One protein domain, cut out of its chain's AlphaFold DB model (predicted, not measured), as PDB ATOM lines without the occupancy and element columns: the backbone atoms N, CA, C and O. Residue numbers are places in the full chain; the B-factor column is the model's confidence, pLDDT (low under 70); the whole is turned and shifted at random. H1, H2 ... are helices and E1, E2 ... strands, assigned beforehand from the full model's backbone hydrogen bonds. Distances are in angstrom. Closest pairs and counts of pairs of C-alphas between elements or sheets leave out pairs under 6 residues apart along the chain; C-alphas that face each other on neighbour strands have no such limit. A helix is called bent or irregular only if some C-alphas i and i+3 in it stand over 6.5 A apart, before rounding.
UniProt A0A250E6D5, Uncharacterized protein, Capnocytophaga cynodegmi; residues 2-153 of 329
ATOM      1  N   ALA A   2      19.932  23.821  21.350       58.91
ATOM      2  CA  ALA A   2      19.918  23.650  22.809       58.91
ATOM      3  C   ALA A   2      21.022  24.501  23.462       58.91
ATOM      4  O   ALA A   2      22.180  24.424  23.048       58.91
ATOM      5  N   ILE A   3      20.682  25.288  24.487       61.25
ATOM      6  CA  ILE A   3      21.658  26.167  25.145       61.25
ATOM      7  C   ILE A   3      22.693  25.303  25.885       61.25
ATOM      8  O   ILE A   3      22.305  24.472  26.724       61.25
ATOM      9  N   PRO A   4      24.007  25.474  25.624       68.00
ATOM     10  CA  PRO A   4      25.044  24.673  26.267       68.00
ATOM     11  C   PRO A   4      24.955  24.737  27.795       68.00
ATOM     12  O   PRO A   4      24.781  25.807  28.372       68.00
ATOM     13  N   LYS A   5      25.142  23.601  28.485       66.12
ATOM     14  CA  LYS A   5      25.008  23.500  29.956       66.12
ATOM     15  C   LYS A   5      25.868  24.521  30.717       66.12
ATOM     16  O   LYS A   5      25.413  25.058  31.720       66.12
ATOM     17  N   LYS A   6      27.069  24.824  30.208       64.62
ATOM     18  CA  LYS A   6      27.989  25.832  30.767       64.62
ATOM     19  C   LYS A   6      27.415  27.255  30.791       64.62
ATOM     20  O   LYS A   6      27.908  28.091  31.529       64.62
ATOM     21  N   LEU A   7      26.395  27.524  29.975       59.81
ATOM     22  CA  LEU A   7      25.723  28.816  29.896       59.81
ATOM     23  C   LEU A   7      24.481  28.885  30.776       59.81
ATOM     24  O   LEU A   7      23.804  29.885  30.722       59.81
ATOM     25  N   LYS A   8      24.110  27.853  31.541       61.53
ATOM     26  CA  LYS A   8      22.835  27.877  32.287       61.53
ATOM     27  C   LYS A   8      22.908  28.643  33.610       61.53
ATOM     28  O   LYS A   8      21.881  28.881  34.234       61.53
ATOM     29  N   THR A   9      24.111  28.998  34.053       68.75
ATOM     30  CA  THR A   9      24.336  29.885  35.201       68.75
ATOM     31  C   THR A   9      25.695  30.557  35.020       68.75
ATOM     32  O   THR A   9      26.715  30.004  35.420       68.75
ATOM     33  N   ARG A  10      25.727  31.699  34.325       76.31
ATOM     34  CA  ARG A  10      26.965  32.461  34.080       76.31
ATOM     35  C   ARG A  10      27.281  33.445  35.198       76.31
ATOM     36  O   ARG A  10      28.439  33.602  35.561       76.31
ATOM     37  N   TRP A  11      26.251  34.110  35.704       84.62
ATOM     38  CA  TRP A  11      26.367  35.173  36.693       84.62
ATOM     39  C   TRP A  11      25.143  35.135  37.589       84.62
ATOM     40  O   TRP A  11      24.044  34.924  37.082       84.62
ATOM     41  N   GLN A  12      25.325  35.289  38.894       87.25
ATOM     42  CA  GLN A  12      24.230  35.407  39.849       87.25
ATOM     43  C   GLN A  12      24.188  36.854  40.308       87.25
ATOM     44  O   GLN A  12      25.234  37.420  40.607       87.25
ATOM     45  N   ILE A  13      22.998  37.441  40.270       83.75
ATOM     46  CA  ILE A  13      22.753  38.816  40.674       83.75
ATOM     47  C   ILE A  13      21.624  38.774  41.695       83.75
ATOM     48  O   ILE A  13      20.457  38.555  41.344       83.75
ATOM     49  N   TYR A  14      21.998  38.952  42.957       85.12
ATOM     50  CA  TYR A  14      21.062  39.076  44.066       85.12
ATOM     51  C   TYR A  14      20.671  40.540  44.302       85.12
ATOM     52  O   TYR A  14      21.302  41.463  43.781       85.12
ATOM     53  N   SER A  15      19.618  40.767  45.093       78.31
ATOM     54  CA  SER A  15      19.126  42.114  45.430       78.31
ATOM     55  C   SER A  15      20.226  43.026  45.980       78.31
ATOM     56  O   SER A  15      20.330  44.178  45.566       78.31
ATOM     57  N   GLU A  16      21.073  42.496  46.861       78.12
ATOM     58  CA  GLU A  16      22.178  43.213  47.512       78.12
ATOM     59  C   GLU A  16      23.275  43.656  46.528       78.12
ATOM     60  O   GLU A  16      23.965  44.648  46.754       78.12
ATOM     61  N   GLU A  17      23.417  42.950  45.406       83.19
ATOM     62  CA  GLU A  17      24.461  43.178  44.401       83.19
ATOM     63  C   GLU A  17      23.979  44.072  43.248       83.19
ATOM     64  O   GLU A  17      24.781  44.529  42.430       83.19
ATOM     65  N   LEU A  18      22.673  44.356  43.183       84.38
ATOM     66  CA  LEU A  18      22.042  45.019  42.045       84.38
ATOM     67  C   LEU A  18      22.672  46.378  41.719       84.38
ATOM     68  O   LEU A  18      22.921  46.660  40.550       84.38
ATOM     69  N   SER A  19      22.967  47.211  42.721       85.94
ATOM     70  CA  SER A  19      23.561  48.539  42.497       85.94
ATOM     71  C   SER A  19      24.950  48.454  41.859       85.94
ATOM     72  O   SER A  19      25.237  49.180  40.911       85.94
ATOM     73  N   GLN A  20      25.789  47.522  42.324       86.88
ATOM     74  CA  GLN A  20      27.127  47.310  41.765       86.88
ATOM     75  C   GLN A  20      27.040  46.767  40.336       86.88
ATOM     76  O   GLN A  20      27.763  47.203  39.444       86.88
ATOM     77  N   VAL A  21      26.110  45.843  40.093       88.19
ATOM     78  CA  VAL A  21      25.853  45.285  38.762       88.19
ATOM     79  C   VAL A  21      25.375  46.364  37.793       88.19
ATOM     80  O   VAL A  21      25.858  46.427  36.661       88.19
ATOM     81  N   ARG A  22      24.458  47.235  38.225       89.12
ATOM     82  CA  ARG A  22      23.979  48.372  37.430       89.12
ATOM     83  C   ARG A  22      25.122  49.317  37.073       89.12
ATOM     84  O   ARG A  22      25.243  49.688  35.911       89.12
ATOM     85  N   GLU A  23      26.009  49.635  38.011       89.25
ATOM     86  CA  GLU A  23      27.187  50.466  37.734       89.25
ATOM     87  C   GLU A  23      28.134  49.802  36.718       89.25
ATOM     88  O   GLU A  23      28.473  50.401  35.694       89.25
ATOM     89  N   LEU A  24      28.494  48.533  36.941       88.38
ATOM     90  CA  LEU A  24      29.413  47.776  36.080       88.38
ATOM     91  C   LEU A  24      28.890  47.594  34.650       88.38
ATOM     92  O   LEU A  24      29.663  47.597  33.694       88.38
ATOM     93  N   THR A  25      27.579  47.424  34.501       90.12
ATOM     94  CA  THR A  25      26.920  47.215  33.201       90.12
ATOM     95  C   THR A  25      26.401  48.508  32.579       90.12
ATOM     96  O   THR A  25      25.845  48.470  31.479       90.12
ATOM     97  N   LYS A  26      26.568  49.647  33.267       91.75
ATOM     98  CA  LYS A  26      25.938  50.930  32.932       91.75
ATOM     99  C   LYS A  26      24.450  50.748  32.635       91.75
ATOM    100  O   LYS A  26      24.004  50.977  31.512       91.75
ATOM    101  N   ASP A  27      23.723  50.244  33.625       90.19
ATOM    102  CA  ASP A  27      22.304  49.894  33.535       90.19
ATOM    103  C   ASP A  27      22.003  48.934  32.380       90.19
ATOM    104  O   ASP A  27      21.127  49.175  31.555       90.19
ATOM    105  N   PHE A  28      22.762  47.836  32.299       91.62
ATOM    106  CA  PHE A  28      22.590  46.790  31.284       91.62
ATOM    107  C   PHE A  28      22.741  47.266  29.827       91.62
ATOM    108  O   PHE A  28      22.452  46.513  28.897       91.62
ATOM    109  N   THR A  29      23.272  48.470  29.595       93.62
ATOM    110  CA  THR A  29      23.654  48.938  28.251       93.62
ATOM    111  C   THR A  29      24.990  48.353  27.785       93.62
ATOM    112  O   THR A  29      25.342  48.441  26.604       93.62
ATOM    113  N   GLN A  30      25.737  47.730  28.698       93.69
ATOM    114  CA  GLN A  30      26.987  47.023  28.448       93.69
ATOM    115  C   GLN A  30      26.932  45.630  29.078       93.69
ATOM    116  O   GLN A  30      26.530  45.480  30.229       93.69
ATOM    117  N   SER A  31      27.374  44.609  28.341       92.62
ATOM    118  CA  SER A  31      27.520  43.256  28.882       92.62
ATOM    119  C   SER A  31      28.992  42.946  29.178       92.62
ATOM    120  O   SER A  31      29.836  43.138  28.294       92.62
ATOM    121  N   PRO A  32      29.316  42.389  30.363       87.19
ATOM    122  CA  PRO A  32      30.664  41.915  30.672       87.19
ATOM    123  C   PRO A  32      31.057  40.676  29.850       87.19
ATOM    124  O   PRO A  32      32.228  40.309  29.806       87.19
ATOM    125  N   PHE A  33      30.096  40.035  29.176       90.44
ATOM    126  CA  PHE A  33      30.314  38.869  28.316       90.44
ATOM    127  C   PHE A  33      30.435  39.241  26.831       90.44
ATOM    128  O   PHE A  33      30.600  38.359  25.989       90.44
ATOM    129  N   GLY A  34      30.374  40.536  26.501       93.19
ATOM    130  CA  GLY A  34      30.452  41.029  25.130       93.19
ATOM    131  C   GLY A  34      29.124  40.911  24.382       93.19
ATOM    132  O   GLY A  34      28.057  41.210  24.921       93.19
ATOM    133  N   ARG A  35      29.190  40.532  23.103       95.94
ATOM    134  CA  ARG A  35      28.026  40.409  22.216       95.94
ATOM    135  C   ARG A  35      27.868  38.985  21.693       95.94
ATOM    136  O   ARG A  35      28.855  38.258  21.580       95.94
ATOM    137  N   THR A  36      26.638  38.605  21.361       94.19
ATOM    138  CA  THR A  36      26.344  37.363  20.640       94.19
ATOM    139  C   THR A  36      26.762  37.472  19.171       94.19
ATOM    140  O   THR A  36      27.134  38.545  18.690       94.19
ATOM    141  N   GLU A  37      26.687  36.355  18.448       91.94
ATOM    142  CA  GLU A  37      26.982  36.292  17.009       91.94
ATOM    143  C   GLU A  37      26.017  37.173  16.195       91.94
ATOM    144  O   GLU A  37      26.397  37.762  15.187       91.94
ATOM    145  N   GLU A  38      24.794  37.348  16.692       91.88
ATOM    146  CA  GLU A  38      23.738  38.202  16.142       91.88
ATOM    147  C   GLU A  38      23.876  39.675  16.565       91.88
ATOM    148  O   GLU A  38      23.053  40.517  16.204       91.88
ATOM    149  N   GLY A  39      24.909  40.011  17.346       95.81
ATOM    150  CA  GLY A  39      25.214  41.376  17.770       95.81
ATOM    151  C   GLY A  39      24.443  41.872  18.999       95.81
ATOM    152  O   GLY A  39      24.608  43.041  19.368       95.81
ATOM    153  N   LEU A  40      23.650  41.026  19.664       97.56
ATOM    154  CA  LEU A  40      22.950  41.367  20.912       97.56
ATOM    155  C   LEU A  40      23.926  41.414  22.095       97.56
ATOM    156  O   LEU A  40      24.952  40.741  22.078       97.56
ATOM    157  N   LEU A  41      23.625  42.188  23.136       97.12
ATOM    158  CA  LEU A  41      24.349  42.132  24.410       97.12
ATOM    159  C   LEU A  41      24.172  40.740  25.027       97.12
ATOM    160  O   LEU A  41      23.044  40.302  25.248       97.12
ATOM    161  N   ASP A  42      25.273  40.036  25.287       95.50
ATOM    162  CA  ASP A  42      25.203  38.651  25.755       95.50
ATOM    163  C   ASP A  42      24.965  38.618  27.269       95.50
ATOM    164  O   ASP A  42      25.892  38.816  28.045       95.50
ATOM    165  N   PHE A  43      23.737  38.359  27.703       94.62
ATOM    166  CA  PHE A  43      23.379  38.109  29.104       94.62
ATOM    167  C   PHE A  43      22.827  36.692  29.289       94.62
ATOM    168  O   PHE A  43      22.062  36.406  30.216       94.62
ATOM    169  N   ARG A  44      23.211  35.766  28.408       94.31
ATOM    170  CA  ARG A  44      22.716  34.396  28.471       94.31
ATOM    171  C   ARG A  44      23.125  33.742  29.778       94.31
ATOM    172  O   ARG A  44      24.276  33.849  30.208       94.31
ATOM    173  N   GLY A  45      22.192  33.025  30.391       92.69
ATOM    174  CA  GLY A  45      22.478  32.258  31.594       92.69
ATOM    175  C   GLY A  45      22.556  33.024  32.890       92.69
ATOM    176  O   GLY A  45      23.008  32.439  33.875       92.69
ATOM    177  N   ILE A  46      22.226  34.312  32.916       91.62
ATOM    178  CA  ILE A  46      22.231  35.033  34.185       91.62
ATOM    179  C   ILE A  46      21.125  34.502  35.098       91.62
ATOM    180  O   ILE A  46      20.037  34.132  34.658       91.62
ATOM    181  N   TYR A  47      21.414  34.465  36.385       91.62
ATOM    182  CA  TYR A  47      20.427  34.305  37.427       91.62
ATOM    183  C   TYR A  47      20.173  35.675  38.029       91.62
ATOM    184  O   TYR A  47      21.110  36.349  38.454       91.62
ATOM    185  N   PHE A  48      18.913  36.070  38.060       88.31
ATOM    186  CA  PHE A  48      18.486  37.365  38.533       88.31
ATOM    187  C   PHE A  48      17.301  37.169  39.471       88.31
ATOM    188  O   PHE A  48      16.272  36.619  39.070       88.31
ATOM    189  N   GLY A  49      17.445  37.553  40.734       86.12
ATOM    190  CA  GLY A  49      16.403  37.280  41.717       86.12
ATOM    191  C   GLY A  49      16.927  36.926  43.095       86.12
ATOM    192  O   GLY A  49      18.127  36.911  43.341       86.12
ATOM    193  N   ASN A  50      16.004  36.587  43.988       80.38
ATOM    194  CA  ASN A  50      16.347  36.140  45.334       80.38
ATOM    195  C   ASN A  50      16.995  34.742  45.324       80.38
ATOM    196  O   ASN A  50      16.696  33.942  44.429       80.38
ATOM    197  N   PRO A  51      17.838  34.394  46.314       78.88
ATOM    198  CA  PRO A  51      18.275  33.016  46.538       78.88
ATOM    199  C   PRO A  51      17.090  32.045  46.657       78.88
ATOM    200  O   PRO A  51      15.963  32.432  46.980       78.88
ATOM    201  N   LYS A  52      17.313  30.754  46.393       75.25
ATOM    202  CA  LYS A  52      16.224  29.755  46.408       75.25
ATOM    203  C   LYS A  52      15.630  29.542  47.797       75.25
ATOM    204  O   LYS A  52      14.487  29.096  47.897       75.25
ATOM    205  N   GLU A  53      16.417  29.839  48.818       75.56
ATOM    206  CA  GLU A  53      16.118  29.727  50.238       75.56
ATOM    207  C   GLU A  53      15.145  30.818  50.711       75.56
ATOM    208  O   GLU A  53      14.461  30.631  51.715       75.56
ATOM    209  N   VAL A  54      15.043  31.930  49.972       71.50
ATOM    210  CA  VAL A  54      14.144  33.043  50.291       71.50
ATOM    211  C   VAL A  54      12.695  32.692  49.908       71.50
ATOM    212  O   VAL A  54      12.463  32.111  48.832       71.50
ATOM    213  N   PRO A  55      11.699  33.022  50.759       70.19
ATOM    214  CA  PRO A  55      10.296  32.748  50.480       70.19
ATOM    215  C   PRO A  55       9.808  33.352  49.159       70.19
ATOM    216  O   PRO A  55      10.139  34.473  48.790       70.19
ATOM    217  N   ALA A  56       8.929  32.622  48.473       61.47
ATOM    218  CA  ALA A  56       8.427  32.961  47.138       61.47
ATOM    219  C   ALA A  56       7.603  34.264  47.037       61.47
ATOM    220  O   ALA A  56       7.224  34.643  45.932       61.47
ATOM    221  N   TYR A  57       7.264  34.904  48.160       67.06
ATOM    222  CA  TYR A  57       6.527  36.173  48.194       67.06
ATOM    223  C   TYR A  57       7.439  37.395  48.333       67.06
ATOM    224  O   TYR A  57       6.959  38.515  48.178       67.06
ATOM    225  N   GLU A  58       8.726  37.209  48.632       74.19
ATOM    226  CA  GLU A  58       9.674  38.316  48.628       74.19
ATOM    227  C   GLU A  58      10.099  38.599  47.191       74.19
ATOM    228  O   GLU A  58      10.584  37.718  46.474       74.19
ATOM    229  N   VAL A  59       9.877  39.842  46.768       83.00
ATOM    230  CA  VAL A  59      10.086  40.306  45.400       83.00
ATOM    231  C   VAL A  59      11.097  41.442  45.410       83.00
ATOM    232  O   VAL A  59      11.000  42.375  46.206       83.00
ATOM    233  N   ILE A  60      12.056  41.377  44.495       86.25
ATOM    234  CA  ILE A  60      12.980  42.461  44.191       86.25
ATOM    235  C   ILE A  60      12.273  43.421  43.241       86.25
ATOM    236  O   ILE A  60      11.928  43.054  42.114       86.25
ATOM    237  N   HIS A  61      12.075  44.653  43.697       87.69
ATOM    238  CA  HIS A  61      11.566  45.738  42.871       87.69
ATOM    239  C   HIS A  61      12.724  46.487  42.224       87.69
ATOM    240  O   HIS A  61      13.676  46.867  42.903       87.69
ATOM    241  N   ILE A  62      12.641  46.688  40.911       88.94
ATOM    242  CA  ILE A  62      13.676  47.383  40.149       88.94
ATOM    243  C   ILE A  62      13.046  48.488  39.338       88.94
ATOM    244  O   ILE A  62      12.286  48.246  38.397       88.94
ATOM    245  N   GLU A  63      13.395  49.703  39.723       90.69
ATOM    246  CA  GLU A  63      12.872  50.916  39.124       90.69
ATOM    247  C   GLU A  63      13.671  51.292  37.872       90.69
ATOM    248  O   GLU A  63      14.910  51.281  37.872       90.69
ATOM    249  N   ASP A  64      12.926  51.604  36.811       89.06
ATOM    250  CA  ASP A  64      13.384  52.254  35.578       89.06
ATOM    251  C   ASP A  64      14.560  51.567  34.862       89.06
ATOM    252  O   ASP A  64      15.398  52.208  34.225       89.06
ATOM    253  N   LEU A  65      14.614  50.232  34.923       90.88
ATOM    254  CA  LEU A  65      15.602  49.427  34.210       90.88
ATOM    255  C   LEU A  65      15.096  49.018  32.821       90.88
ATOM    256  O   LEU A  65      14.347  48.053  32.679       90.88
ATOM    257  N   SER A  66      15.568  49.701  31.779       93.25
ATOM    258  CA  SER A  66      15.305  49.282  30.397       93.25
ATOM    259  C   SER A  66      16.236  48.153  29.955       93.25
ATOM    260  O   SER A  66      17.444  48.207  30.167       93.25
ATOM    261  N   LEU A  67      15.678  47.149  29.278       95.38
ATOM    262  CA  LEU A  67      16.421  46.027  28.705       95.38
ATOM    263  C   LEU A  67      16.344  46.119  27.182       95.38
ATOM    264  O   LEU A  67      15.270  45.946  26.606       95.38
ATOM    265  N   CYS A  68      17.471  46.389  26.523       96.62
ATOM    266  CA  CYS A  68      17.486  46.693  25.093       96.62
ATOM    267  C   CYS A  68      18.577  45.930  24.341       96.62
ATOM    268  O   CYS A  68      19.732  45.934  24.761       96.62
ATOM    269  N   ASN A  69      18.233  45.372  23.174       97.94
ATOM    270  CA  ASN A  69      19.178  44.717  22.255       97.94
ATOM    271  C   ASN A  69      20.029  43.645  22.949       97.94
ATOM    272  O   ASN A  69      21.258  43.657  22.845       97.94
ATOM    273  N   ALA A  70      19.377  42.751  23.686       97.88
ATOM    274  CA  ALA A  70      20.027  41.824  24.602       97.88
ATOM    275  C   ALA A  70      19.499  40.397  24.449       97.88
ATOM    276  O   ALA A  70      18.338  40.174  24.109       97.88
ATOM    277  N   ASP A  71      20.359  39.431  24.742       97.25
ATOM    278  CA  ASP A  71      20.017  38.017  24.782       97.25
ATOM    279  C   ASP A  71      20.136  37.498  26.219       97.25
ATOM    280  O   ASP A  71      21.232  37.412  26.771       97.25
ATOM    281  N   PHE A  72      19.000  37.145  26.818       96.31
ATOM    282  CA  PHE A  72      18.885  36.555  28.153       96.31
ATOM    283  C   PHE A  72      18.554  35.061  28.086       96.31
ATOM    284  O   PHE A  72      17.991  34.488  29.017       96.31
ATOM    285  N   SER A  73      18.881  34.385  26.991       95.75
ATOM    286  CA  SER A  73      18.566  32.969  26.835       95.75
ATOM    287  C   SER A  73      19.202  32.112  27.935       95.75
ATOM    288  O   SER A  73      20.364  32.281  28.313       95.75
ATOM    289  N   GLY A  74      18.427  31.184  28.484       93.88
ATOM    290  CA  GLY A  74      18.812  30.306  29.585       93.88
ATOM    291  C   GLY A  74      18.879  31.004  30.942       93.88
ATOM    292  O   GLY A  74      19.353  30.390  31.898       93.88
ATOM    293  N   SER A  75      18.438  32.261  31.038       93.94
ATOM    294  CA  SER A  75      18.398  33.004  32.296       93.94
ATOM    295  C   SER A  75      17.336  32.470  33.257       93.94
ATOM    296  O   SER A  75      16.348  31.853  32.850       93.94
ATOM    297  N   VAL A  76      17.482  32.799  34.535       92.44
ATOM    298  CA  VAL A  76      16.458  32.574  35.560       92.44
ATOM    299  C   VAL A  76      16.088  33.909  36.188       92.44
ATOM    300  O   VAL A  76      16.967  34.621  36.654       92.44
ATOM    301  N   TRP A  77      14.794  34.214  36.210       91.69
ATOM    302  CA  TRP A  77      14.209  35.403  36.823       91.69
ATOM    303  C   TRP A  77      13.318  34.958  37.975       91.69
ATOM    304  O   TRP A  77      12.275  34.348  37.730       91.69
ATOM    305  N   ARG A  78      13.730  35.209  39.219       89.19
ATOM    306  CA  ARG A  78      13.032  34.699  40.407       89.19
ATOM    307  C   ARG A  78      12.644  35.817  41.368       89.19
ATOM    308  O   ARG A  78      13.515  36.372  42.031       89.19
ATOM    309  N   GLY A  79      11.347  36.097  41.495       87.69
ATOM    310  CA  GLY A  79      10.869  37.159  42.384       87.69
ATOM    311  C   GLY A  79      11.370  38.523  41.945       87.69
ATOM    312  O   GLY A  79      11.968  39.238  42.736       87.69
ATOM    313  N   VAL A  80      11.177  38.863  40.671       88.94
ATOM    314  CA  VAL A  80      11.676  40.111  40.081       88.94
ATOM    315  C   VAL A  80      10.513  40.883  39.493       88.94
ATOM    316  O   VAL A  80       9.839  40.407  38.583       88.94
ATOM    317  N   VAL A  81      10.302  42.104  39.966       89.31
ATOM    318  CA  VAL A  81       9.336  43.027  39.376       89.31
ATOM    319  C   VAL A  81      10.073  44.263  38.898       89.31
ATOM    320  O   VAL A  81      10.613  45.033  39.689       89.31
ATOM    321  N   LEU A  82      10.064  44.460  37.585       90.94
ATOM    322  CA  LEU A  82      10.475  45.716  36.986       90.94
ATOM    323  C   LEU A  82       9.311  46.703  37.103       90.94
ATOM    324  O   LEU A  82       8.159  46.343  36.839       90.94
ATOM    325  N   TRP A  83       9.600  47.940  37.493       89.50
ATOM    326  CA  TRP A  83       8.609  49.008  37.601       89.50
ATOM    327  C   TRP A  83       9.113  50.269  36.896       89.50
ATOM    328  O   TRP A  83      10.203  50.748  37.183       89.50
ATOM    329  N   SER A  84       8.345  50.771  35.928       86.69
ATOM    330  CA  SER A  84       8.560  52.096  35.351       86.69
ATOM    331  C   SER A  84       7.873  53.163  36.205       86.69
ATOM    332  O   SER A  84       6.652  53.129  36.371       86.69
ATOM    333  N   THR A  85       8.630  54.115  36.742       86.06
ATOM    334  CA  THR A  85       8.091  55.184  37.595       86.06
ATOM    335  C   THR A  85       7.574  56.367  36.775       86.06
ATOM    336  O   THR A  85       6.588  57.005  37.159       86.06
ATOM    337  N   ASP A  86       8.165  56.618  35.600       82.06
ATOM    338  CA  ASP A  86       7.707  57.647  34.667       82.06
ATOM    339  C   ASP A  86       6.619  57.106  33.726       82.06
ATOM    340  O   ASP A  86       6.845  56.215  32.908       82.06
ATOM    341  N   LYS A  87       5.413  57.677  33.825       73.75
ATOM    342  CA  LYS A  87       4.275  57.339  32.955       73.75
ATOM    343  C   LYS A  87       4.340  58.007  31.582       73.75
ATOM    344  O   LYS A  87       3.660  57.558  30.662       73.75
ATOM    345  N   ASN A  88       5.100  59.093  31.446       77.50
ATOM    346  CA  ASN A  88       5.227  59.844  30.198       77.50
ATOM    347  C   ASN A  88       6.339  59.284  29.310       77.50
ATOM    348  O   ASN A  88       6.218  59.326  28.086       77.50
ATOM    349  N   SER A  89       7.392  58.735  29.917       80.69
ATOM    350  CA  SER A  89       8.475  58.039  29.222       80.69
ATOM    351  C   SER A  89       8.756  56.681  29.869       80.69
ATOM    352  O   SER A  89       9.783  56.525  30.532       80.69
ATOM    353  N   PRO A  90       7.867  55.687  29.685       84.81
ATOM    354  CA  PRO A  90       8.025  54.426  30.376       84.81
ATOM    355  C   PRO A  90       9.283  53.670  29.955       84.81
ATOM    356  O   PRO A  90       9.659  53.662  28.777       84.81
ATOM    357  N   ALA A  91       9.899  52.980  30.910       91.56
ATOM    358  CA  ALA A  91      10.979  52.046  30.645       91.56
ATOM    359  C   ALA A  91      10.516  50.924  29.696       91.56
ATOM    360  O   ALA A  91       9.326  50.593  29.586       91.56
ATOM    361  N   SER A  92      11.469  50.350  28.962       94.31
ATOM    362  CA  SER A  92      11.161  49.434  27.863       94.31
ATOM    363  C   SER A  92      11.959  48.137  27.910       94.31
ATOM    364  O   SER A  92      13.104  48.098  28.356       94.31
ATOM    365  N   ILE A  93      11.333  47.065  27.427       96.25
ATOM    366  CA  ILE A  93      11.987  45.797  27.104       96.25
ATOM    367  C   ILE A  93      11.904  45.667  25.587       96.25
ATOM    368  O   ILE A  93      10.837  45.358  25.054       96.25
ATOM    369  N   LYS A  94      12.999  45.966  24.885       97.56
ATOM    370  CA  LYS A  94      12.992  46.119  23.429       97.56
ATOM    371  C   LYS A  94      14.069  45.297  22.743       97.56
ATOM    372  O   LYS A  94      15.249  45.421  23.061       97.56
ATOM    373  N   ASN A  95      13.676  44.536  21.723       98.19
ATOM    374  CA  ASN A  95      14.600  43.698  20.960       98.19
ATOM    375  C   ASN A  95      15.372  42.735  21.882       98.19
ATOM    376  O   ASN A  95      16.605  42.752  21.933       98.19
ATOM    377  N   VAL A  96      14.622  41.973  22.684       98.38
ATOM    378  CA  VAL A  96      15.170  41.070  23.702       98.38
ATOM    379  C   VAL A  96      14.797  39.621  23.414       98.38
ATOM    380  O   VAL A  96      13.637  39.306  23.135       98.38
ATOM    381  N   VAL A  97      15.782  38.733  23.530       98.19
ATOM    382  CA  VAL A  97      15.612  37.291  23.335       98.19
ATOM    383  C   VAL A  97      15.621  36.564  24.677       98.19
ATOM    384  O   VAL A  97      16.533  36.726  25.485       98.19
ATOM    385  N   PHE A  98      14.610  35.724  24.886       96.19
ATOM    386  CA  PHE A  98      14.518  34.745  25.960       96.19
ATOM    387  C   PHE A  98      14.280  33.353  25.346       96.19
ATOM    388  O   PHE A  98      13.144  32.975  25.074       96.19
ATOM    389  N   ASP A  99      15.331  32.568  25.112       95.19
ATOM    390  CA  ASP A  99      15.221  31.139  24.760       95.19
ATOM    391  C   ASP A  99      15.520  30.279  25.997       95.19
ATOM    392  O   ASP A  99      16.497  30.514  26.701       95.19
ATOM    393  N   GLN A 100      14.678  29.291  26.308       94.31
ATOM    394  CA  GLN A 100      14.827  28.361  27.438       94.31
ATOM    395  C   GLN A 100      15.003  29.033  28.816       94.31
ATOM    396  O   GLN A 100      15.504  28.406  29.758       94.31
ATOM    397  N   SER A 101      14.582  30.291  28.960       94.25
ATOM    398  CA  SER A 101      14.621  31.027  30.228       94.25
ATOM    399  C   SER A 101      13.515  30.573  31.192       94.25
ATOM    400  O   SER A 101      12.473  30.049  30.787       94.25
ATOM    401  N   SER A 102      13.743  30.763  32.492       92.31
ATOM    402  CA  SER A 102      12.796  30.434  33.566       92.31
ATOM    403  C   SER A 102      12.333  31.706  34.268       92.31
ATOM    404  O   SER A 102      13.167  32.509  34.681       92.31
ATOM    405  N   PHE A 103      11.024  31.866  34.430       91.38
ATOM    406  CA  PHE A 103      10.397  32.925  35.216       91.38
ATOM    407  C   PHE A 103       9.662  32.274  36.388       91.38
ATOM    408  O   PHE A 103       8.758  31.456  36.195       91.38
ATOM    409  N   GLU A 104      10.081  32.592  37.606       87.81
ATOM    410  CA  GLU A 104       9.680  31.896  38.823       87.81
ATOM    411  C   GLU A 104       9.222  32.880  39.895       87.81
ATOM    412  O   GLU A 104       9.830  33.931  40.075       87.81
ATOM    413  N   THR A 105       8.189  32.489  40.648       78.12
ATOM    414  CA  THR A 105       7.769  33.142  41.897       78.12
ATOM    415  C   THR A 105       7.656  34.656  41.737       78.12
ATOM    416  O   THR A 105       8.412  35.378  42.370       78.12
ATOM    417  N   TRP A 106       6.727  35.107  40.887       72.81
ATOM    418  CA  TRP A 106       6.538  36.500  40.465       72.81
ATOM    419  C   TRP A 106       7.619  37.027  39.507       72.81
ATOM    420  O   TRP A 106       8.746  37.330  39.889       72.81
ATOM    421  N   PHE A 107       7.220  37.211  38.246       82.06
ATOM    422  CA  PHE A 107       7.863  38.140  37.320       82.06
ATOM    423  C   PHE A 107       6.809  39.091  36.766       82.06
ATOM    424  O   PHE A 107       5.765  38.612  36.321       82.06
ATOM    425  N   GLY A 108       7.093  40.394  36.769       82.38
ATOM    426  CA  GLY A 108       6.252  41.428  36.164       82.38
ATOM    427  C   GLY A 108       7.090  42.601  35.657       82.38
ATOM    428  O   GLY A 108       8.182  42.842  36.166       82.38
ATOM    429  N   ALA A 109       6.588  43.329  34.661       85.00
ATOM    430  CA  ALA A 109       7.238  44.523  34.119       85.00
ATOM    431  C   ALA A 109       6.228  45.674  34.078       85.00
ATOM    432  O   ALA A 109       5.753  46.098  33.021       85.00
ATOM    433  N   LYS A 110       5.821  46.102  35.275       84.75
ATOM    434  CA  LYS A 110       4.684  46.990  35.491       84.75
ATOM    435  C   LYS A 110       4.930  48.339  34.826       84.75
ATOM    436  O   LYS A 110       5.979  48.947  35.031       84.75
ATOM    437  N   ASP A 111       3.943  48.789  34.057       84.81
ATOM    438  CA  ASP A 111       3.991  50.022  33.271       84.81
ATOM    439  C   ASP A 111       5.040  50.015  32.127       84.81
ATOM    440  O   ASP A 111       5.259  51.046  31.504       84.81
ATOM    441  N   TYR A 112       5.650  48.869  31.770       91.19
ATOM    442  CA  TYR A 112       6.633  48.801  30.673       91.19
ATOM    443  C   TYR A 112       6.006  48.716  29.281       91.19
ATOM    444  O   TYR A 112       4.950  48.104  29.071       91.19
ATOM    445  N   LEU A 113       6.760  49.225  28.304       93.19
ATOM    446  CA  LEU A 113       6.579  48.931  26.885       93.19
ATOM    447  C   LEU A 113       7.447  47.728  26.490       93.19
ATOM    448  O   LEU A 113       8.675  47.805  26.548       93.19
ATOM    449  N   MET A 114       6.830  46.623  26.067       95.62
ATOM    450  CA  MET A 114       7.547  45.464  25.529       95.62
ATOM    451  C   MET A 114       7.411  45.408  24.008       95.62
ATOM    452  O   MET A 114       6.297  45.371  23.486       95.62
ATOM    453  N   GLU A 115       8.532  45.390  23.289       97.69
ATOM    454  CA  GLU A 115       8.535  45.493  21.830       97.69
ATOM    455  C   GLU A 115       9.583  44.590  21.174       97.69
ATOM    456  O   GLU A 115      10.765  44.648  21.513       97.69
ATOM    457  N   ASN A 116       9.180  43.836  20.149       98.31
ATOM    458  CA  ASN A 116      10.097  43.021  19.345       98.31
ATOM    459  C   ASN A 116      10.881  41.995  20.185       98.31
ATOM    460  O   ASN A 116      12.086  41.835  20.013       98.31
ATOM    461  N   CYS A 117      10.213  41.339  21.134       98.31
ATOM    462  CA  CYS A 117      10.826  40.333  22.001       98.31
ATOM    463  C   CYS A 117      10.406  38.917  21.604       98.31
ATOM    464  O   CYS A 117       9.293  38.700  21.122       98.31
ATOM    465  N   SER A 118      11.266  37.934  21.857       98.12
ATOM    466  CA  SER A 118      10.967  36.524  21.587       98.12
ATOM    467  C   SER A 118      11.139  35.666  22.832       98.12
ATOM    468  O   SER A 118      12.189  35.714  23.468       98.12
ATOM    469  N   PHE A 119      10.140  34.841  23.122       96.88
ATOM    470  CA  PHE A 119      10.116  33.878  24.216       96.88
ATOM    471  C   PHE A 119       9.956  32.480  23.624       96.88
ATOM    472  O   PHE A 119       8.897  32.173  23.084       96.88
ATOM    473  N   THR A 120      10.989  31.642  23.694       96.50
ATOM    474  CA  THR A 120      10.978  30.292  23.103       96.50
ATOM    475  C   THR A 120      11.298  29.257  24.166       96.50
ATOM    476  O   THR A 120      12.278  29.402  24.890       96.50
ATOM    477  N   ASP A 121      10.464  28.222  24.297       94.69
ATOM    478  CA  ASP A 121      10.654  27.127  25.262       94.69
ATOM    479  C   ASP A 121      10.866  27.613  26.719       94.69
ATOM    480  O   ASP A 121      11.540  26.971  27.536       94.69
ATOM    481  N   CYS A 122      10.279  28.766  27.060       93.50
ATOM    482  CA  CYS A 122      10.355  29.351  28.393       93.50
ATOM    483  C   CYS A 122       9.486  28.599  29.410       93.50
ATOM    484  O   CYS A 122       8.475  27.968  29.086       93.50
ATOM    485  N   LYS A 123       9.867  28.702  30.684       92.25
ATOM    486  CA  LYS A 123       9.114  28.141  31.815       92.25
ATOM    487  C   LYS A 123       8.526  29.257  32.658       92.25
ATOM    488  O   LYS A 123       9.221  30.222  32.959       92.25
ATOM    489  N   TYR A 124       7.282  29.073  33.089       90.50
ATOM    490  CA  TYR A 124       6.555  30.066  33.872       90.50
ATOM    491  C   TYR A 124       5.962  29.415  35.118       90.50
ATOM    492  O   TYR A 124       5.142  28.498  35.031       90.50
ATOM    493  N   LYS A 125       6.366  29.882  36.295       87.69
ATOM    494  CA  LYS A 125       5.857  29.389  37.574       87.69
ATOM    495  C   LYS A 125       5.369  30.554  38.426       87.69
ATOM    496  O   LYS A 125       6.189  31.280  38.977       87.69
ATOM    497  N   ASP A 126       4.049  30.683  38.540       80.56
ATOM    498  CA  ASP A 126       3.355  31.747  39.274       80.56
ATOM    499  C   ASP A 126       3.776  33.136  38.763       80.56
ATOM    500  O   ASP A 126       4.356  33.947  39.484       80.56
ATOM    501  N   VAL A 127       3.541  33.375  37.468       85.00
ATOM    502  CA  VAL A 127       4.030  34.555  36.741       85.00
ATOM    503  C   VAL A 127       2.864  35.393  36.240       85.00
ATOM    504  O   VAL A 127       1.943  34.882  35.601       85.00
ATOM    505  N   HIS A 128       2.957  36.699  36.473       84.00
ATOM    506  CA  HIS A 128       1.988  37.681  36.020       84.00
ATOM    507  C   HIS A 128       2.702  38.774  35.231       84.00
ATOM    508  O   HIS A 128       3.286  39.694  35.801       84.00
ATOM    509  N   PHE A 129       2.632  38.688  33.906       86.25
ATOM    510  CA  PHE A 129       3.114  39.747  33.030       86.25
ATOM    511  C   PHE A 129       2.153  40.932  33.122       86.25
ATOM    512  O   PHE A 129       1.209  41.047  32.343       86.25
ATOM    513  N   TYR A 130       2.396  41.785  34.116       83.88
ATOM    514  CA  TYR A 130       1.846  43.130  34.198       83.88
ATOM    515  C   TYR A 130       2.702  44.023  33.319       83.88
ATOM    516  O   TYR A 130       3.856  44.232  33.674       83.88
ATOM    517  N   CYS A 131       2.182  44.502  32.192       86.19
ATOM    518  CA  CYS A 131       2.860  45.471  31.325       86.19
ATOM    519  C   CYS A 131       1.858  46.498  30.811       86.19
ATOM    520  O   CYS A 131       0.666  46.211  30.709       86.19
ATOM    521  N   HIS A 132       2.353  47.666  30.401       87.00
ATOM    522  CA  HIS A 132       1.501  48.646  29.743       87.00
ATOM    523  C   HIS A 132       1.055  48.139  28.365       87.00
ATOM    524  O   HIS A 132      -0.133  48.114  28.055       87.00
ATOM    525  N   SER A 133       1.999  47.693  27.530       90.44
ATOM    526  CA  SER A 133       1.695  47.135  26.206       90.44
ATOM    527  C   SER A 133       2.746  46.137  25.737       90.44
ATOM    528  O   SER A 133       3.923  46.282  26.068       90.44
ATOM    529  N   ILE A 134       2.329  45.188  24.897       95.19
ATOM    530  CA  ILE A 134       3.201  44.218  24.225       95.19
ATOM    531  C   ILE A 134       2.982  44.341  22.715       95.19
ATOM    532  O   ILE A 134       1.844  44.254  22.260       95.19
ATOM    533  N   ASN A 135       4.045  44.543  21.932       97.94
ATOM    534  CA  ASN A 135       3.945  44.707  20.480       97.94
ATOM    535  C   ASN A 135       5.028  43.929  19.723       97.94
ATOM    536  O   ASN A 135       6.198  43.962  20.102       97.94
ATOM    537  N   ARG A 136       4.662  43.283  18.609       98.50
ATOM    538  CA  ARG A 136       5.593  42.527  17.745       98.50
ATOM    539  C   ARG A 136       6.381  41.447  18.496       98.50
ATOM    540  O   ARG A 136       7.538  41.193  18.175       98.50
ATOM    541  N   CYS A 137       5.781  40.829  19.509       98.44
ATOM    542  CA  CYS A 137       6.436  39.779  20.285       98.44
ATOM    543  C   CYS A 137       6.042  38.378  19.803       98.44
ATOM    544  O   CYS A 137       4.918  38.153  19.344       98.44
ATOM    545  N   ASN A 138       6.964  37.428  19.948       98.31
ATOM    546  CA  ASN A 138       6.738  36.014  19.659       98.31
ATOM    547  C   ASN A 138       6.811  35.181  20.941       98.31
ATOM    548  O   ASN A 138       7.756  35.324  21.715       98.31
ATOM    549  N   PHE A 139       5.845  34.290  21.131       97.38
ATOM    550  CA  PHE A 139       5.789  33.339  22.234       97.38
ATOM    551  C   PHE A 139       5.639  31.927  21.673       97.38
ATOM    552  O   PHE A 139       4.632  31.615  21.044       97.38
ATOM    553  N   GLU A 140       6.614  31.064  21.928       97.06
ATOM    554  CA  GLU A 140       6.669  29.713  21.381       97.06
ATOM    555  C   GLU A 140       6.850  28.665  22.490       97.06
ATOM    556  O   GLU A 140       7.723  28.787  23.352       97.06
ATOM    557  N   ASN A 141       6.041  27.599  22.438       94.12
ATOM    558  CA  ASN A 141       6.137  26.416  23.307       94.12
ATOM    559  C   ASN A 141       6.054  26.705  24.820       94.12
ATOM    560  O   ASN A 141       6.922  26.326  25.611       94.12
ATOM    561  N   ILE A 142       4.937  27.285  25.261       88.69
ATOM    562  CA  ILE A 142       4.608  27.496  26.678       88.69
ATOM    563  C   ILE A 142       4.050  26.192  27.291       88.69
ATOM    564  O   ILE A 142       2.868  26.067  27.616       88.69
ATOM    565  N   LYS A 143       4.920  25.184  27.440       77.56
ATOM    566  CA  LYS A 143       4.548  23.815  27.868       77.56
ATOM    567  C   LYS A 143       4.400  23.643  29.376       77.56
ATOM    568  O   LYS A 143       3.686  22.763  29.850       77.56
ATOM    569  N   LYS A 144       5.136  24.438  30.153       69.56
ATOM    570  CA  LYS A 144       5.157  24.368  31.619       69.56
ATOM    571  C   LYS A 144       4.764  25.719  32.183       69.56
ATOM    572  O   LYS A 144       5.624  26.569  32.410       69.56
ATOM    573  N   SER A 145       3.465  25.878  32.405       70.06
ATOM    574  CA  SER A 145       2.912  26.992  33.154       70.06
ATOM    575  C   SER A 145       2.168  26.472  34.389       70.06
ATOM    576  O   SER A 145       1.327  25.572  34.318       70.06
ATOM    577  N   SER A 146       2.489  27.025  35.553       69.94
ATOM    578  CA  SER A 146       1.564  27.022  36.684       69.94
ATOM    579  C   SER A 146       1.155  28.467  36.901       69.94
ATOM    580  O   SER A 146       1.947  29.245  37.418       69.94
ATOM    581  N   ARG A 147      -0.049  28.837  36.446       75.06
ATOM    582  CA  ARG A 147      -0.591  30.205  36.544       75.06
ATOM    583  C   ARG A 147       0.261  31.243  35.801       75.06
ATOM    584  O   ARG A 147       0.808  32.151  36.417       75.06
ATOM    585  N   PHE A 148       0.375  31.108  34.477       89.88
ATOM    586  CA  PHE A 148       0.927  32.183  33.652       89.88
ATOM    587  C   PHE A 148      -0.193  33.112  33.186       89.88
ATOM    588  O   PHE A 148      -1.099  32.686  32.467       89.88
ATOM    589  N   THR A 149      -0.133  34.368  33.620       90.12
ATOM    590  CA  THR A 149      -1.150  35.375  33.324       90.12
ATOM    591  C   THR A 149      -0.539  36.551  32.571       90.12
ATOM    592  O   THR A 149       0.437  37.137  33.032       90.12
ATOM    593  N   PHE A 150      -1.153  36.927  31.454       91.19
ATOM    594  CA  PHE A 150      -1.011  38.253  30.867       91.19
ATOM    595  C   PHE A 150      -2.049  39.176  31.503       91.19
ATOM    596  O   PHE A 150      -3.226  38.820  31.563       91.19
ATOM    597  N   SER A 151      -1.601  40.333  31.986       86.94
ATOM    598  CA  SER A 151      -2.442  41.404  32.521       86.94
ATOM    599  C   SER A 151      -1.951  42.723  31.942       86.94
ATOM    600  O   SER A 151      -1.070  43.367  32.507       86.94
ATOM    601  N   ILE A 152      -2.459  43.060  30.760       86.62
ATOM    602  CA  ILE A 152      -1.899  44.116  29.917       86.62
ATOM    603  C   ILE A 152      -2.853  45.298  29.851       86.62
ATOM    604  O   ILE A 152      -3.955  45.168  29.327       86.62
ATOM    605  N   ASP A 153      -2.397  46.452  30.338       80.12
ATOM    606  CA  ASP A 153      -3.269  47.612  30.554       80.12
ATOM    607  C   ASP A 153      -3.825  48.189  29.249       80.12
ATOM    608  O   ASP A 153      -4.986  48.592  29.185       80.12
TER     609      ASP A 153
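What this domain is: This is residues 2 to 153 of the 329 residues of an uncharacterized protein of Capnocytophaga cynodegmi (UniProt A0A250E6D5). The chain winds in stacked turns, a short solenoid walled by parallel strands, with bends in E5, E6, E7, E10 and E12 at its corners. H1 and the long unnamed stretch of residues 26 to 45 lie at the end of the stack where the turns begin, and E11 and E12 belong to the last turn at the other end. The 152 printed residues include one named helix and twelve named strands, in the order E1, H1, then E2 to E12, and the class is mostly strand. The strands make one branched sheet whose neighbour pairs are parallel. The whole is compact and rounded, with a radius of gyration of the C-alphas of 14.2 A and spans of 36 by 35 by 34 A.

How they stand to each other: The sheet is twisted. E10, residues 123 to 135, bends by 111 degrees at residue 126. On one side of it lie E7, residues 102 to 110, and E8, residues 113 to 115; on the other side lies E12, residues 144 to 153. N 126 and O 146 are 2.8 A apart, N 103 and O 123 2.8 A, and N 114 and O 133 2.9 A, within hydrogen-bond range. E5, residues 76 to 83, is parallel to E7 at 9 degrees, with N 77 and O 102 at 2.8 A. On the other side of E5 lie E2, residues 46 to 49, with N 48 and O 76 at 2.8 A, and E3, residues 60 to 63, with N 62 and O 81 at 2.9 A. E1, residues 11 to 13, is an edge strand parallel to E2, with N 13 and O 47 at 2.8 A. E6, residues 92 to 99, has E4, residues 67 to 71, on one side, with N 94 and O 67 at 2.8 A. On its other side are E8, with N 93 and O 113 at 2.9 A, and E9, residues 118 to 120, with N 98 and O 118 at 2.8 A. E8 runs on into E9 at 70 degrees. E11, residues 138 to 140, is parallel to E9, with N 119 and O 138 at 2.8 A. H1, residues 15 to 25, stands at the sheet's level, at a height over the sheet of 1.0 A; its closest C-alphas to E3 are those of Ser 15 and Ile 60, 6.3 A. E1, H1 and E2 form a strand-helix-strand unit, two parallel neighbours with a helix between, its crossover right-handed. H1 is irregular, with C-alphas 16 and 19 7.4 A apart, and 5 of its 7 O i to N i+4 pairs are within hydrogen-bond range.

Where its parts are: E1 begins at C-alpha 11 (26.367, 35.173, 36.693). From first to last C-alpha, H1 measures 15.4 A, E5 18.3 A, E6 19.0 A, E7 18.5 A, E10 20.7 A and E12 24.7 A. E12 ends at C-alpha 153 (-3.269, 47.612, 30.554).

The domain as a whole: The two C-alphas farthest apart, those of Lys 5 and Asn 88, are 41.4 A apart. The printed part has no cut. The link from H1 to E2, 20 residues, is long. Residues 2 to 9, 56 to 57, 144 and 146 have pLDDT under 70.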